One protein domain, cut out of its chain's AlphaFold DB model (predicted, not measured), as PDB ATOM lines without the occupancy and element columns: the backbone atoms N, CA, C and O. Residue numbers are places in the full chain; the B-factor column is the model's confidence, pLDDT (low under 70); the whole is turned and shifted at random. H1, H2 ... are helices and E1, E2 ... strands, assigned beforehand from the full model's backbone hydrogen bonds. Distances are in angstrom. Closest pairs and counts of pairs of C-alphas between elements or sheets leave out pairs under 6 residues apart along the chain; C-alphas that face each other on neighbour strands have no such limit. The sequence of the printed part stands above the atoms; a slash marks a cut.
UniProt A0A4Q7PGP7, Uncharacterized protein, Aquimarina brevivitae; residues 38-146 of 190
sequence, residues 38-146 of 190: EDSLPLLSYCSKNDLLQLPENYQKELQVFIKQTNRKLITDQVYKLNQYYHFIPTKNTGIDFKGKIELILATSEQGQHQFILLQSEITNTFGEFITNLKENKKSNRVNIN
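AT A GLANCE: This is residues 38 to 146 of the 190 residues of an uncharacterized protein of Aquimarina brevivitae (UniProt A0A4Q7PGP7). A strongly twisted sheet of six strands curls round one helix, H1, while the longer helix H2 runs away from the sheet, grazing it with residues 121 to 127. The printed part has 109 residues, with E1 H1 E2 E3 E4 E5 E6 H2 along the chain. The sheet is branched at E4 and its neighbour pairs are antiparallel; the class is mixed, helices and strands. The whole is compact, with a radius of gyration of the C-alphas of 15.2 A and spans of 47 by 35 by 21 A.

IN THESE COORDINATES: The longer strands are E4, residues 86 to 93, 21.3 A; E5, residues 102 to 110, 25.5 A; and E6, residues 113 to 119, 19.1 A. The short ones are E1, residues 48 to 50, from C-alpha 48 at (169.724, 165.130, 119.366); E2, residues 72 to 74; and E3, residues 79 to 81. H1, residues 57 to 69, measures 18.7 A, and H2, residues 121 to 139, 26.9 A, ending at (182.520, 184.005, 117.889).

HOW THE PARTS SIT: E3, E4, E5 and E6 form a meander, each strand the antiparallel neighbour of the one before. N 80 and O 88 are 2.9 A apart in hairpin E3 and E4, N 89 and O 105 2.8 A in E4 and E5, and N 108 and O 115 2.8 A in E5 and E6. E2 and E3 lie on one side of E4, E5 on the other side; N 73 of E2 and O 92 are 2.9 A apart. E1 is an edge strand beside E3, with N 48 and O 81 2.9 A apart. H1 is on the sheet; its closest C-alphas to E6 are those of Tyr 59 and His 114, 6.7 A. The closest C-alphas of H2 and E5 are those of Ser 121 and Glu 103, 6.5 A. H1 and H2 are apart; in both, every O i to N i+4 pair is within hydrogen-bond range.

THE WHOLE: The farthest C-alphas, of Ile 96 and Arg 142, are 47.4 A apart. The printed part has no cut and no long link. Mean pLDDT of the printed part is 77.8, with 16 residues under 70, among them 95 to 100 and 140 to 144.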
ATOM      1  N   GLU A  38     181.007 162.684 117.427       68.31
ATOM      2  CA  GLU A  38     180.580 164.068 117.673       68.31
ATOM      3  C   GLU A  38     181.738 165.077 117.637       68.31
ATOM      4  O   GLU A  38     181.602 166.134 117.018       68.31
ATOM      5  N   ASP A  39     182.890 164.726 118.217       63.19
ATOM      6  CA  ASP A  39     184.091 165.575 118.215       63.19
ATOM      7  C   ASP A  39     184.675 165.696 116.802       63.19
ATOM      8  O   ASP A  39     185.194 166.740 116.407       63.19
ATOM      9  N   SER A  40     184.547 164.626 116.011       67.06
ATOM     10  CA  SER A  40     185.030 164.583 114.629       67.06
ATOM     11  C   SER A  40     184.101 165.268 113.624       67.06
ATOM     12  O   SER A  40     184.532 165.622 112.527       67.06
ATOM     13  N   LEU A  41     182.826 165.462 113.974       77.38
ATOM     14  CA  LEU A  41     181.805 165.988 113.074       77.38
ATOM     15  C   LEU A  41     181.000 167.092 113.766       77.38
ATOM     16  O   LEU A  41     179.923 166.832 114.309       77.38
ATOM     17  N   PRO A  42     181.447 168.360 113.653       76.25
ATOM     18  CA  PRO A  42     180.804 169.515 114.282       76.25
ATOM     19  C   PRO A  42     179.311 169.666 113.974       76.25
ATOM     20  O   PRO A  42     178.598 170.337 114.723       76.25
ATOM     21  N   LEU A  43     178.822 169.064 112.887       78.81
ATOM     22  CA  LEU A  43     177.407 169.036 112.523       78.81
ATOM     23  C   LEU A  43     176.554 168.261 113.537       78.81
ATOM     24  O   LEU A  43     175.442 168.687 113.844       78.81
ATOM     25  N   LEU A  44     177.090 167.171 114.096       83.06
ATOM     26  CA  LEU A  44     176.372 166.283 115.009       83.06
ATOM     27  C   LEU A  44     176.105 166.955 116.357       83.06
ATOM     28  O   LEU A  44     175.093 166.665 116.981       83.06
ATOM     29  N   SER A  45     176.919 167.949 116.740       82.38
ATOM     30  CA  SER A  45     176.683 168.773 117.940       82.38
ATOM     31  C   SER A  45     175.365 169.567 117.919       82.38
ATOM     32  O   SER A  45     174.962 170.123 118.938       82.38
ATOM     33  N   TYR A  46     174.691 169.651 116.766       79.56
ATOM     34  CA  TYR A  46     173.374 170.284 116.631       79.56
ATOM     35  C   TYR A  46     172.216 169.285 116.539       79.56
ATOM     36  O   TYR A  46     171.059 169.703 116.428       79.56
ATOM     37  N   CYS A  47     172.518 167.990 116.560       82.88
ATOM     38  CA  CYS A  47     171.543 166.916 116.538       82.88
ATOM     39  C   CYS A  47     171.226 166.450 117.962       82.88
ATOM     40  O   CYS A  47     172.068 166.520 118.852       82.88
ATOM     41  N   SER A  48     170.019 165.930 118.176       84.25
ATOM     42  CA  SER A  48     169.724 165.130 119.366       84.25
ATOM     43  C   SER A  48     170.048 163.666 119.084       84.25
ATOM     44  O   SER A  48     169.678 163.146 118.028       84.25
ATOM     45  N   LYS A  49     170.726 162.998 120.015       82.69
ATOM     46  CA  LYS A  49     171.043 161.574 119.904       82.69
ATOM     47  C   LYS A  49     169.826 160.732 120.291       82.69
ATOM     48  O   LYS A  49     169.278 160.915 121.372       82.69
ATOM     49  N   ASN A  50     169.441 159.820 119.409       80.56
ATOM     50  CA  ASN A  50     168.350 158.867 119.575       80.56
ATOM     51  C   ASN A  50     168.820 157.461 119.178       80.56
ATOM     52  O   ASN A  50     169.833 157.297 118.497       80.56
ATOM     53  N   ASP A  51     168.023 156.459 119.539       77.12
ATOM     54  CA  ASP A  51     168.203 155.091 119.062       77.12
ATOM     55  C   ASP A  51     167.459 154.848 117.750       77.12
ATOM     56  O   ASP A  51     166.374 155.391 117.515       77.12
ATOM     57  N   LEU A  52     168.003 153.955 116.920       76.56
ATOM     58  CA  LEU A  52     167.362 153.522 115.675       76.56
ATOM     59  C   LEU A  52     165.958 152.950 115.912       76.56
ATOM     60  O   LEU A  52     165.071 153.145 115.086       76.56
ATOM     61  N   LEU A  53     165.749 152.302 117.062       76.06
ATOM     62  CA  LEU A  53     164.471 151.703 117.455       76.06
ATOM     63  C   LEU A  53     163.343 152.730 117.620       76.06
ATOM     64  O   LEU A  53     162.176 152.361 117.561       76.06
ATOM     65  N   GLN A  54     163.675 154.012 117.798       76.88
ATOM     66  CA  GLN A  54     162.687 155.086 117.905       76.88
ATOM     67  C   GLN A  54     162.184 155.578 116.539       76.88
ATOM     68  O   GLN A  54     161.278 156.410 116.481       76.88
ATOM     69  N   LEU A  55     162.775 155.110 115.435       77.94
ATOM     70  CA  LEU A  55     162.293 155.417 114.090       77.94
ATOM     71  C   LEU A  55     161.069 154.548 113.754       77.94
ATOM     72  O   LEU A  55     160.983 153.419 114.230       77.94
ATOM     73  N   PRO A  56     160.139 155.016 112.903       82.62
ATOM     74  CA  PRO A  56     159.006 154.202 112.463       82.62
ATOM     75  C   PRO A  56     159.451 152.868 111.846       82.62
ATOM     76  O   PRO A  56     160.451 152.814 111.134       82.62
ATOM     77  N   GLU A  57     158.699 151.790 112.059       83.19
ATOM     78  CA  GLU A  57     159.106 150.445 111.618       83.19
ATOM     79  C   GLU A  57     159.320 150.357 110.094       83.19
ATOM     80  O   GLU A  57     160.299 149.770 109.630       83.19
ATOM     81  N   ASN A  58     158.459 151.009 109.305       82.94
ATOM     82  CA  ASN A  58     158.610 151.084 107.847       82.94
ATOM     83  C   ASN A  58     159.908 151.796 107.442       82.94
ATOM     84  O   ASN A  58     160.634 151.317 106.574       82.94
ATOM     85  N   TYR A  59     160.262 152.869 108.153       83.12
ATOM     86  CA  TYR A  59     161.516 153.596 107.960       83.12
ATOM     87  C   TYR A  59     162.735 152.704 108.212       83.12
ATOM     88  O   TYR A  59     163.696 152.710 107.443       83.12
ATOM     89  N   GLN A  60     162.687 151.907 109.284       85.50
ATOM     90  CA  GLN A  60     163.754 150.968 109.623       85.50
ATOM     91  C   GLN A  60     163.890 149.864 108.567       85.50
ATOM     92  O   GLN A  60     165.010 149.521 108.187       85.50
ATOM     93  N   LYS A  61     162.772 149.326 108.062       85.56
ATOM     94  CA  LYS A  61     162.770 148.297 107.009       85.56
ATOM     95  C   LYS A  61     163.407 148.811 105.721       85.56
ATOM     96  O   LYS A  61     164.302 148.158 105.186       85.56
ATOM     97  N   GLU A  62     163.008 149.990 105.253       87.81
ATOM     98  CA  GLU A  62     163.572 150.577 104.033       87.81
ATOM     99  C   GLU A  62     165.057 150.929 104.192       87.81
ATOM    100  O   GLU A  62     165.860 150.664 103.292       87.81
ATOM    101  N   LEU A  63     165.460 151.415 105.372       86.38
ATOM    102  CA  LEU A  63     166.869 151.630 105.690       86.38
ATOM    103  C   LEU A  63     167.666 150.321 105.621       86.38
ATOM    104  O   LEU A  63     168.751 150.295 105.048       86.38
ATOM    105  N   GLN A  64     167.150 149.222 106.178       86.56
ATOM    106  CA  GLN A  64     167.835 147.927 106.113       86.56
ATOM    107  C   GLN A  64     168.012 147.440 104.672       86.56
ATOM    108  O   GLN A  64     169.065 146.889 104.342       86.56
ATOM    109  N   VAL A  65     167.017 147.659 103.806       87.25
ATOM    110  CA  VAL A  65     167.125 147.346 102.374       87.25
ATOM    111  C   VAL A  65     168.246 148.168 101.735       87.25
ATOM    112  O   VAL A  65     169.128 147.591 101.096       87.25
ATOM    113  N   PHE A  66     168.282 149.481 101.978       86.00
ATOM    114  CA  PHE A  66     169.341 150.362 101.477       86.00
ATOM    115  C   PHE A  66     170.738 149.940 101.965       86.00
ATOM    116  O   PHE A  66     171.706 149.907 101.203       86.00
ATOM    117  N   ILE A  67     170.867 149.563 103.235       86.00
ATOM    118  CA  ILE A  67     172.136 149.121 103.826       86.00
ATOM    119  C   ILE A  67     172.646 147.833 103.177       86.00
ATOM    120  O   ILE A  67     173.833 147.737 102.860       86.00
ATOM    121  N   LYS A  68     171.754 146.864 102.934       84.38
ATOM    122  CA  LYS A  68     172.093 145.609 102.247       84.38
ATOM    123  C   LYS A  68     172.539 145.861 100.810       84.38
ATOM    124  O   LYS A  68     173.571 145.347 100.401       84.38
ATOM    125  N   GLN A  69     171.805 146.692 100.068       84.69
ATOM    126  CA  GLN A  69     172.135 147.035  98.678       84.69
ATOM    127  C   GLN A  69     173.491 147.726  98.544       84.69
ATOM    128  O   GLN A  69     174.151 147.625  97.514       84.69
ATOM    129  N   THR A  70     173.903 148.440  99.585       79.12
ATOM    130  CA  THR A  70     175.097 149.271  99.548       79.12
ATOM    131  C   THR A  70     176.278 148.672 100.328       79.12
ATOM    132  O   THR A  70     177.299 149.340 100.468       79.12
ATOM    133  N   ASN A  71     176.175 147.414 100.786       82.12
ATOM    134  CA  ASN A  71     177.216 146.676 101.517       82.12
ATOM    135  C   ASN A  71     177.784 147.451 102.717       82.12
ATOM    136  O   ASN A  71     178.996 147.679 102.830       82.12
ATOM    137  N   ARG A  72     176.889 147.879 103.611       83.00
ATOM    138  CA  ARG A  72     177.228 148.632 104.826       83.00
ATOM    139  C   ARG A  72     176.782 147.907 106.086       83.00
ATOM    140  O   ARG A  72     175.895 147.061 106.065       83.00
ATOM    141  N   LYS A  73     177.374 148.294 107.215       84.94
ATOM    142  CA  LYS A  73     176.926 147.910 108.555       84.94
ATOM    143  C   LYS A  73     176.480 149.151 109.320       84.94
ATOM    144  O   LYS A  73     177.228 150.122 109.406       84.94
ATOM    145  N   LEU A  74     175.272 149.114 109.874       81.62
ATOM    146  CA  LEU A  74     174.757 150.181 110.733       81.62
ATOM    147  C   LEU A  74     175.541 150.243 112.049       81.62
ATOM    148  O   LEU A  74     175.886 149.208 112.622       81.62
ATOM    149  N   ILE A  75     175.775 151.461 112.531       80.69
ATOM    150  CA  ILE A  75     176.177 151.736 113.912       80.69
ATOM    151  C   ILE A  75     174.887 152.144 114.640       80.69
ATOM    152  O   ILE A  75     174.455 153.292 114.587       80.69
ATOM    153  N   THR A  76     174.168 151.149 115.163       66.94
ATOM    154  CA  THR A  76     172.752 151.270 115.561       66.94
ATOM    155  C   THR A  76     172.523 152.032 116.865       66.94
ATOM    156  O   THR A  76     171.398 152.445 117.130       66.94
ATOM    157  N   ASP A  77     173.573 152.215 117.661       70.88
ATOM    158  CA  ASP A  77     173.589 152.897 118.960       70.88
ATOM    159  C   ASP A  77     173.613 154.432 118.851       70.88
ATOM    160  O   ASP A  77     173.643 155.138 119.861       70.88
ATOM    161  N   GLN A  78     173.660 154.977 117.630       75.25
ATOM    162  CA  GLN A  78     173.839 156.413 117.421       75.25
ATOM    163  C   GLN A  78     173.041 156.900 116.213       75.25
ATOM    164  O   GLN A  78     173.564 156.965 115.111       75.25
ATOM    165  N   VAL A  79     171.782 157.294 116.397       84.44
ATOM    166  CA  VAL A  79     171.052 158.070 115.385       84.44
ATOM    167  C   VAL A  79     171.054 159.533 115.788       84.44
ATOM    168  O   VAL A  79     170.634 159.896 116.882       84.44
ATOM    169  N   TYR A  80     171.492 160.398 114.884       86.75
ATOM    170  CA  TYR A  80     171.567 161.831 115.132       86.75
ATOM    171  C   TYR A  80     170.382 162.520 114.465       86.75
ATOM    172  O   TYR A  80     170.351 162.741 113.254       86.75
ATOM    173  N   LYS A  81     169.373 162.854 115.262       86.38
ATOM    174  CA  LYS A  81     168.161 163.526 114.803       86.38
ATOM    175  C   LYS A  81     168.419 165.019 114.639       86.38
ATOM    176  O   LYS A  81     168.685 165.730 115.605       86.38
ATOM    177  N   LEU A  82     168.311 165.506 113.407       82.88
ATOM    178  CA  LEU A  82     168.443 166.929 113.098       82.88
ATOM    179  C   LEU A  82     167.102 167.653 113.269       82.88
ATOM    180  O   LEU A  82     167.038 168.760 113.803       82.88
ATOM    181  N   ASN A  83     166.017 167.015 112.828       82.81
ATOM    182  CA  ASN A  83     164.635 167.406 113.100       82.81
ATOM    183  C   ASN A  83     163.709 166.182 112.907       82.81
ATOM    184  O   ASN A  83     164.184 165.059 112.798       82.81
ATOM    185  N   GLN A  84     162.388 166.373 112.881       82.00
ATOM    186  CA  GLN A  84     161.426 165.268 112.730       82.00
ATOM    187  C   GLN A  84     161.481 164.522 111.382       82.00
ATOM    188  O   GLN A  84     160.991 163.402 111.297       82.00
ATOM    189  N   TYR A  85     162.072 165.122 110.350       84.56
ATOM    190  CA  TYR A  85     162.128 164.573 108.994       84.56
ATOM    191  C   TYR A  85     163.536 164.150 108.567       84.56
ATOM    192  O   TYR A  85     163.662 163.427 107.586       84.56
ATOM    193  N   TYR A  86     164.590 164.587 109.259       85.06
ATOM    194  CA  TYR A  86     165.976 164.400 108.829       85.06
ATOM    195  C   TYR A  86     166.835 163.821 109.954       85.06
ATOM    196  O   TYR A  86     166.919 164.392 111.048       85.06
ATOM    197  N   HIS A  87     167.517 162.721 109.648       87.06
ATOM    198  CA  HIS A  87     168.373 161.983 110.570       87.06
ATOM    199  C   HIS A  87     169.720 161.686 109.908       87.06
ATOM    200  O   HIS A  87     169.766 161.345 108.727       87.06
ATOM    201  N   PHE A  88     170.811 161.774 110.667       86.81
ATOM    202  CA  PHE A  88     172.091 161.199 110.269       86.81
ATOM    203  C   PHE A  88     172.272 159.850 110.941       86.81
ATOM    204  O   PHE A  88     172.138 159.719 112.159       86.81
ATOM    205  N   ILE A  89     172.584 158.853 110.125       87.31
ATOM    206  CA  ILE A  89     172.792 157.483 110.561       87.31
ATOM    207  C   ILE A  89     174.226 157.104 110.197       87.31
ATOM    208  O   ILE A  89     174.549 157.001 109.010       87.31
ATOM    209  N   PRO A  90     175.110 156.937 111.186       85.12
ATOM    210  CA  PRO A  90     176.468 156.508 110.960       85.12
ATOM    211  C   PRO A  90     176.503 155.035 110.566       85.12
ATOM    212  O   PRO A  90     175.792 154.175 111.092       85.12
ATOM    213  N   THR A  91     177.365 154.745 109.605       82.12
ATOM    214  CA  THR A  91     177.534 153.422 109.020       82.12
ATOM    215  C   THR A  91     179.003 153.126 108.819       82.12
ATOM    216  O   THR A  91     179.813 154.038 108.697       82.12
ATOM    217  N   LYS A  92     179.362 151.845 108.790       80.94
ATOM    218  CA  LYS A  92     180.690 151.394 108.379       80.94
ATOM    219  C   LYS A  92     180.588 150.721 107.026       80.94
ATOM    220  O   LYS A  92     179.767 149.820 106.842       80.94
ATOM    221  N   ASN A  93     181.450 151.131 106.108       74.38
ATOM    222  CA  ASN A  93     181.597 150.442 104.839       74.38
ATOM    223  C   ASN A  93     182.227 149.058 105.081       74.38
ATOM    224  O   ASN A  93     183.260 148.944 105.755       74.38
ATOM    225  N   THR A  94     181.577 148.004 104.582       74.12
ATOM    226  CA  THR A  94     182.064 146.619 104.694       74.12
ATOM    227  C   THR A  94     182.682 146.093 103.397       74.12
ATOM    228  O   THR A  94     183.140 144.954 103.369       74.12
ATOM    229  N   GLY A  95     182.718 146.910 102.340       67.25
ATOM    230  CA  GLY A  95     183.383 146.602 101.077       67.25
ATOM    231  C   GLY A  95     184.911 146.590 101.187       67.25
ATOM    232  O   GLY A  95     185.495 147.180 102.097       67.25
ATOM    233  N   ILE A  96     185.551 145.905 100.236       57.19
ATOM    234  CA  ILE A  96     186.994 145.614 100.229       57.19
ATOM    235  C   ILE A  96     187.832 146.905 100.171       57.19
ATOM    236  O   ILE A  96     188.781 147.041 100.938       57.19
ATOM    237  N   ASP A  97     187.421 147.887  99.365       50.81
ATOM    238  CA  ASP A  97     188.221 149.094  99.086       50.81
ATOM    239  C   ASP A  97     188.172 150.164 100.192       50.81
ATOM    240  O   ASP A  97     188.987 151.086 100.219       50.81
ATOM    241  N   PHE A  98     187.226 150.061 101.133       54.84
ATOM    242  CA  PHE A  98     186.982 151.096 102.151       54.84
ATOM    243  C   PHE A  98     186.656 150.527 103.536       54.84
ATOM    244  O   PHE A  98     186.029 151.199 104.363       54.84
ATOM    245  N   LYS A  99     187.084 149.286 103.797       59.03
ATOM    246  CA  LYS A  99     186.764 148.542 105.016       59.03
ATOM    247  C   LYS A  99     187.083 149.362 106.269       59.03
ATOM    248  O   LYS A  99     188.234 149.687 106.545       59.03
ATOM    249  N   GLY A 100     186.044 149.667 107.045       60.59
ATOM    250  CA  GLY A 100     186.171 150.333 108.345       60.59
ATOM    251  C   GLY A 100     186.022 151.856 108.338       60.59
ATOM    252  O   GLY A 100     185.956 152.432 109.424       60.59
ATOM    253  N   LYS A 101     185.892 152.514 107.175       70.00
ATOM    254  CA  LYS A 101     185.560 153.947 107.141       70.00
ATOM    255  C   LYS A 101     184.132 154.176 107.632       70.00
ATOM    256  O   LYS A 101     183.209 153.469 107.215       70.00
ATOM    257  N   ILE A 102     183.975 155.155 108.524       74.44
ATOM    258  CA  ILE A 102     182.661 155.626 108.954       74.44
ATOM    259  C   ILE A 102     182.120 156.568 107.879       74.44
ATOM    260  O   ILE A 102     182.810 157.476 107.425       74.44
ATOM    261  N   GLU A 103     180.885 156.339 107.470       77.94
ATOM    262  CA  GLU A 103     180.149 157.155 106.513       77.94
ATOM    263  C   GLU A 103     178.812 157.544 107.136       77.94
ATOM    264  O   GLU A 103     178.240 156.791 107.931       77.94
ATOM    265  N   LEU A 104     178.289 158.709 106.766       80.75
ATOM    266  CA  LEU A 104     176.977 159.149 107.220       80.75
ATOM    267  C   LEU A 104     175.940 158.900 106.135       80.75
ATOM    268  O   LEU A 104     176.128 159.269 104.979       80.75
ATOM    269  N   ILE A 105     174.805 158.340 106.522       84.50
ATOM    270  CA  ILE A 105     173.600 158.361 105.706       84.50
ATOM    271  C   ILE A 105     172.744 159.514 106.202       84.50
ATOM    272  O   ILE A 105     172.368 159.548 107.373       84.50
ATOM    273  N   LEU A 106     172.411 160.439 105.310       85.00
ATOM    274  CA  LEU A 106     171.295 161.339 105.529       85.00
ATOM    275  C   LEU A 106     170.019 160.598 105.149       85.00
ATOM    276  O   LEU A 106     169.751 160.339 103.975       85.00
ATOM    277  N   ALA A 107     169.253 160.252 106.166       85.06
ATOM    278  CA  ALA A 107     167.977 159.597 106.028       85.06
ATOM    279  C   ALA A 107     166.874 160.660 106.163       85.06
ATOM    280  O   ALA A 107     166.841 161.430 107.129       85.06
ATOM    281  N   THR A 108     165.980 160.727 105.180       83.94
ATOM    282  CA  THR A 108     164.902 161.720 105.108       83.94
ATOM    283  C   THR A 108     163.543 161.034 105.119       83.94
ATOM    284  O   THR A 108     163.407 159.915 104.635       83.94
ATOM    285  N   SER A 109     162.544 161.681 105.710       82.25
ATOM    286  CA  SER A 109     161.151 161.236 105.723       82.25
ATOM    287  C   SER A 109     160.253 162.431 105.441       82.25
ATOM    288  O   SER A 109     159.872 163.144 106.366       82.25
ATOM    289  N   GLU A 110     159.903 162.660 104.179       78.56
ATOM    290  CA  GLU A 110     158.992 163.737 103.782       78.56
ATOM    291  C   GLU A 110     157.707 163.136 103.212       78.56
ATOM    292  O   GLU A 110     157.752 162.298 102.319       78.56
ATOM    293  N   GLN A 111     156.550 163.555 103.738       77.38
ATOM    294  CA  GLN A 111     155.229 163.125 103.243       77.38
ATOM    295  C   GLN A 111     155.040 161.593 103.185       77.38
ATOM    296  O   GLN A 111     154.354 161.076 102.312       77.38
ATOM    297  N   GLY A 112     155.663 160.860 104.114       73.31
ATOM    298  CA  GLY A 112     155.603 159.395 104.164       73.31
ATOM    299  C   GLY A 112     156.533 158.679 103.179       73.31
ATOM    300  O   GLY A 112     156.588 157.459 103.203       73.31
ATOM    301  N   GLN A 113     157.288 159.411 102.354       78.31
ATOM    302  CA  GLN A 113     158.343 158.851 101.514       78.31
ATOM    303  C   GLN A 113     159.685 158.945 102.229       78.31
ATOM    304  O   GLN A 113     160.028 159.992 102.794       78.31
ATOM    305  N   HIS A 114     160.459 157.863 102.185       83.25
ATOM    306  CA  HIS A 114     161.779 157.819 102.792       83.25
ATOM    307  C   HIS A 114     162.863 157.804 101.720       83.25
ATOM    308  O   HIS A 114     162.761 157.114 100.707       83.25
ATOM    309  N   GLN A 115     163.904 158.606 101.920       83.81
ATOM    310  CA  GLN A 115     165.069 158.605 101.043       83.81
ATOM    311  C   GLN A 115     166.333 158.479 101.876       83.81
ATOM    312  O   GLN A 115     166.482 159.103 102.927       83.81
ATOM    313  N   PHE A 116     167.269 157.683 101.373       82.88
ATOM    314  CA  PHE A 116     168.552 157.443 102.015       82.88
ATOM    315  C   PHE A 116     169.652 157.931 101.088       82.88
ATOM    316  O   PHE A 116     169.791 157.486  99.944       82.88
ATOM    317  N   ILE A 117     170.411 158.904 101.574       80.25
ATOM    318  CA  ILE A 117     171.480 159.542 100.824       80.25
ATOM    319  C   ILE A 117     172.772 159.222 101.548       80.25
ATOM    320  O   ILE A 117     172.990 159.658 102.676       80.25
ATOM    321  N   LEU A 118     173.643 158.473 100.884       79.31
ATOM    322  CA  LEU A 118     174.993 158.280 101.373       79.31
ATOM    323  C   LEU A 118     175.785 159.581 101.210       79.31
ATOM    324  O   LEU A 118     175.934 160.092 100.100       79.31
ATOM    325  N   LEU A 119     176.320 160.090 102.313       76.31
ATOM    326  CA  LEU A 119     177.256 161.199 102.305       76.31
ATOM    327  C   LEU A 119     178.671 160.636 102.220       76.31
ATOM    328  O   LEU A 119     179.167 160.002 103.150       76.31
ATOM    329  N   GLN A 120     179.322 160.885 101.086       71.75
ATOM    330  CA  GLN A 120     180.743 160.600 100.916       71.75
ATOM    331  C   GLN A 120     181.577 161.378 101.942       71.75
ATOM    332  O   GLN A 120     181.149 162.424 102.455       71.75
ATOM    333  N   SER A 121     182.782 160.882 102.225       69.94
ATOM    334  CA  SER A 121     183.683 161.492 103.206       69.94
ATOM    335  C   SER A 121     183.973 162.955 102.870       69.94
ATOM    336  O   SER A 121     183.961 163.796 103.757       69.94
ATOM    337  N   GLU A 122     184.171 163.285 101.596       73.12
ATOM    338  CA  GLU A 122     184.514 164.626 101.126       73.12
ATOM    339  C   GLU A 122     183.374 165.622 101.374       73.12
ATOM    340  O   GLU A 122     183.603 166.723 101.880       73.12
ATOM    341  N   ILE A 123     182.131 165.235 101.065       73.50
ATOM    342  CA  ILE A 123     180.935 166.059 101.320       73.50
ATOM    343  C   ILE A 123     180.738 166.241 102.824       73.50
ATOM    344  O   ILE A 123     180.444 167.345 103.280       73.50
ATOM    345  N   THR A 124     180.931 165.170 103.592       75.44
ATOM    346  CA  THR A 124     180.812 165.185 105.051       75.44
ATOM    347  C   THR A 124     181.830 166.142 105.681       75.44
ATOM    348  O   THR A 124     181.455 166.983 106.498       75.44
ATOM    349  N   ASN A 125     183.087 166.089 105.234       74.81
ATOM    350  CA  ASN A 125     184.156 166.979 105.690       74.81
ATOM    351  C   ASN A 125     183.855 168.434 105.333       74.81
ATOM    352  O   ASN A 125     183.860 169.296 106.206       74.81
ATOM    353  N   THR A 126     183.478 168.687 104.077       76.12
ATOM    354  CA  THR A 126     183.085 170.024 103.606       76.12
ATOM    355  C   THR A 126     181.956 170.596 104.460       76.12
ATOM    356  O   THR A 126     181.947 171.781 104.792       76.12
ATOM    357  N   PHE A 127     180.990 169.758 104.843       78.62
ATOM    358  CA  PHE A 127     179.890 170.195 105.686       78.62
ATOM    359  C   PHE A 127     180.336 170.495 107.123       78.62
ATOM    360  O   PHE A 127     179.939 171.518 107.682       78.62
ATOM    361  N   GLY A 128     181.202 169.663 107.706       79.44
ATOM    362  CA  GLY A 128     181.811 169.919 109.013       79.44
ATOM    363  C   GLY A 128     182.642 171.208 109.048       79.44
ATOM    364  O   GLY A 128     182.496 172.014 109.971       79.44
ATOM    365  N   GLU A 129     183.455 171.448 108.018       80.56
ATOM    366  CA  GLU A 129     184.258 172.665 107.851       80.56
ATOM    367  C   GLU A 129     183.375 173.907 107.716       80.56
ATOM    368  O   GLU A 129     183.572 174.888 108.432       80.56
ATOM    369  N   PHE A 130     182.337 173.852 106.873       82.06
ATOM    370  CA  PHE A 130     181.363 174.936 106.735       82.06
ATOM    371  C   PHE A 130     180.761 175.336 108.088       82.06
ATOM    372  O   PHE A 130     180.677 176.518 108.420       82.06
ATOM    373  N   ILE A 131     180.385 174.354 108.907       79.88
ATOM    374  CA  ILE A 131     179.814 174.594 110.234       79.88
ATOM    375  C   ILE A 131     180.838 175.187 111.199       79.88
ATOM    376  O   ILE A 131     180.486 176.065 111.990       79.88
ATOM    377  N   THR A 132     182.084 174.724 111.142       81.75
ATOM    378  CA  THR A 132     183.182 175.249 111.963       81.75
ATOM    379  C   THR A 132     183.440 176.712 111.628       81.75
ATOM    380  O   THR A 132     183.381 177.555 112.520       81.75
ATOM    381  N   ASN A 133     183.540 177.037 110.339       79.94
ATOM    382  CA  ASN A 133     183.695 178.408 109.860       79.94
ATOM    383  C   ASN A 133     182.522 179.297 110.301       79.94
ATOM    384  O   ASN A 133     182.719 180.436 110.722       79.94
ATOM    385  N   LEU A 134     181.281 178.798 110.255       80.19
ATOM    386  CA  LEU A 134     180.125 179.539 110.775       80.19
ATOM    387  C   LEU A 134     180.203 179.760 112.295       80.19
ATOM    388  O   LEU A 134     179.858 180.843 112.771       80.19
ATOM    389  N   LYS A 135     180.651 178.758 113.066       77.50
ATOM    390  CA  LYS A 135     180.845 178.868 114.524       77.50
ATOM    391  C   LYS A 135     181.922 179.895 114.864       77.50
ATOM    392  O   LYS A 135     181.714 180.698 115.770       77.50
ATOM    393  N   GLU A 136     183.043 179.881 114.155       80.06
ATOM    394  CA  GLU A 136     184.153 180.816 114.358       80.06
ATOM    395  C   GLU A 136     183.757 182.249 114.001       80.06
ATOM    396  O   GLU A 136     183.946 183.152 114.815       80.06
ATOM    397  N   ASN A 137     183.085 182.448 112.864       73.50
ATOM    398  CA  ASN A 137     182.570 183.760 112.460       73.50
ATOM    399  C   ASN A 137     181.518 184.318 113.433       73.50
ATOM    400  O   ASN A 137     181.435 185.528 113.639       73.50
ATOM    401  N   LYS A 138     180.720 183.446 114.065       73.88
ATOM    402  CA  LYS A 138     179.805 183.851 115.141       73.88
ATOM    403  C   LYS A 138     180.575 184.327 116.379       73.88
ATOM    404  O   LYS A 138     180.149 185.280 117.021       73.88
ATOM    405  N   LYS A 139     181.686 183.665 116.723       73.31
ATOM    406  CA  LYS A 139     182.520 184.005 117.889       73.31
ATOM    407  C   LYS A 139     183.348 185.281 117.677       73.31
ATOM    408  O   LYS A 139     183.577 185.993 118.646       73.31
ATOM    409  N   SER A 140     183.776 185.583 116.446       69.44
ATOM    410  CA  SER A 140     184.647 186.731 116.132       69.44
ATOM    411  C   SER A 140     183.933 188.088 115.995       69.44
ATOM    412  O   SER A 140     184.602 189.100 115.808       69.44
ATOM    413  N   ASN A 141     182.600 188.136 116.139       59.38
ATOM    414  CA  ASN A 141     181.760 189.345 116.098       59.38
ATOM    415  C   ASN A 141     181.856 190.188 114.805       59.38
ATOM    416  O   ASN A 141     182.550 191.199 114.789       59.38
ATOM    417  N   ARG A 142     181.035 189.864 113.781       54.34
ATOM    418  CA  ARG A 142     180.381 190.849 112.864       54.34
ATOM    419  C   ARG A 142     179.029 190.417 112.264       54.34
ATOM    420  O   ARG A 142     178.395 191.228 111.595       54.34
ATOM    421  N   VAL A 143     178.547 189.189 112.483       59.31
ATOM    422  CA  VAL A 143     177.258 188.741 111.921       59.31
ATOM    423  C   VAL A 143     176.507 187.875 112.935       59.31
ATOM    424  O   VAL A 143     177.017 186.850 113.386       59.31
ATOM    425  N   ASN A 144     175.277 188.268 113.280       66.69
ATOM    426  CA  ASN A 144     174.375 187.457 114.102       66.69
ATOM    427  C   ASN A 144     173.816 186.299 113.259       66.69
ATOM    428  O   ASN A 144     172.726 186.381 112.697       66.69
ATOM    429  N   ILE A 145     174.609 185.237 113.112       70.44
ATOM    430  CA  ILE A 145     174.237 184.064 112.323       70.44
ATOM    431  C   ILE A 145     173.572 183.025 113.227       70.44
ATOM    432  O   ILE A 145     174.207 182.436 114.111       70.44
ATOM    433  N   ASN A 146     172.302 182.721 112.954       81.69
ATOM    434  CA  ASN A 146     171.647 181.561 113.545       81.69
ATOM    435  C   ASN A 146     172.049 180.293 112.776       81.69
ATOM    436  O   ASN A 146     171.366 179.850 111.854       81.69
TER     437      ASN A 146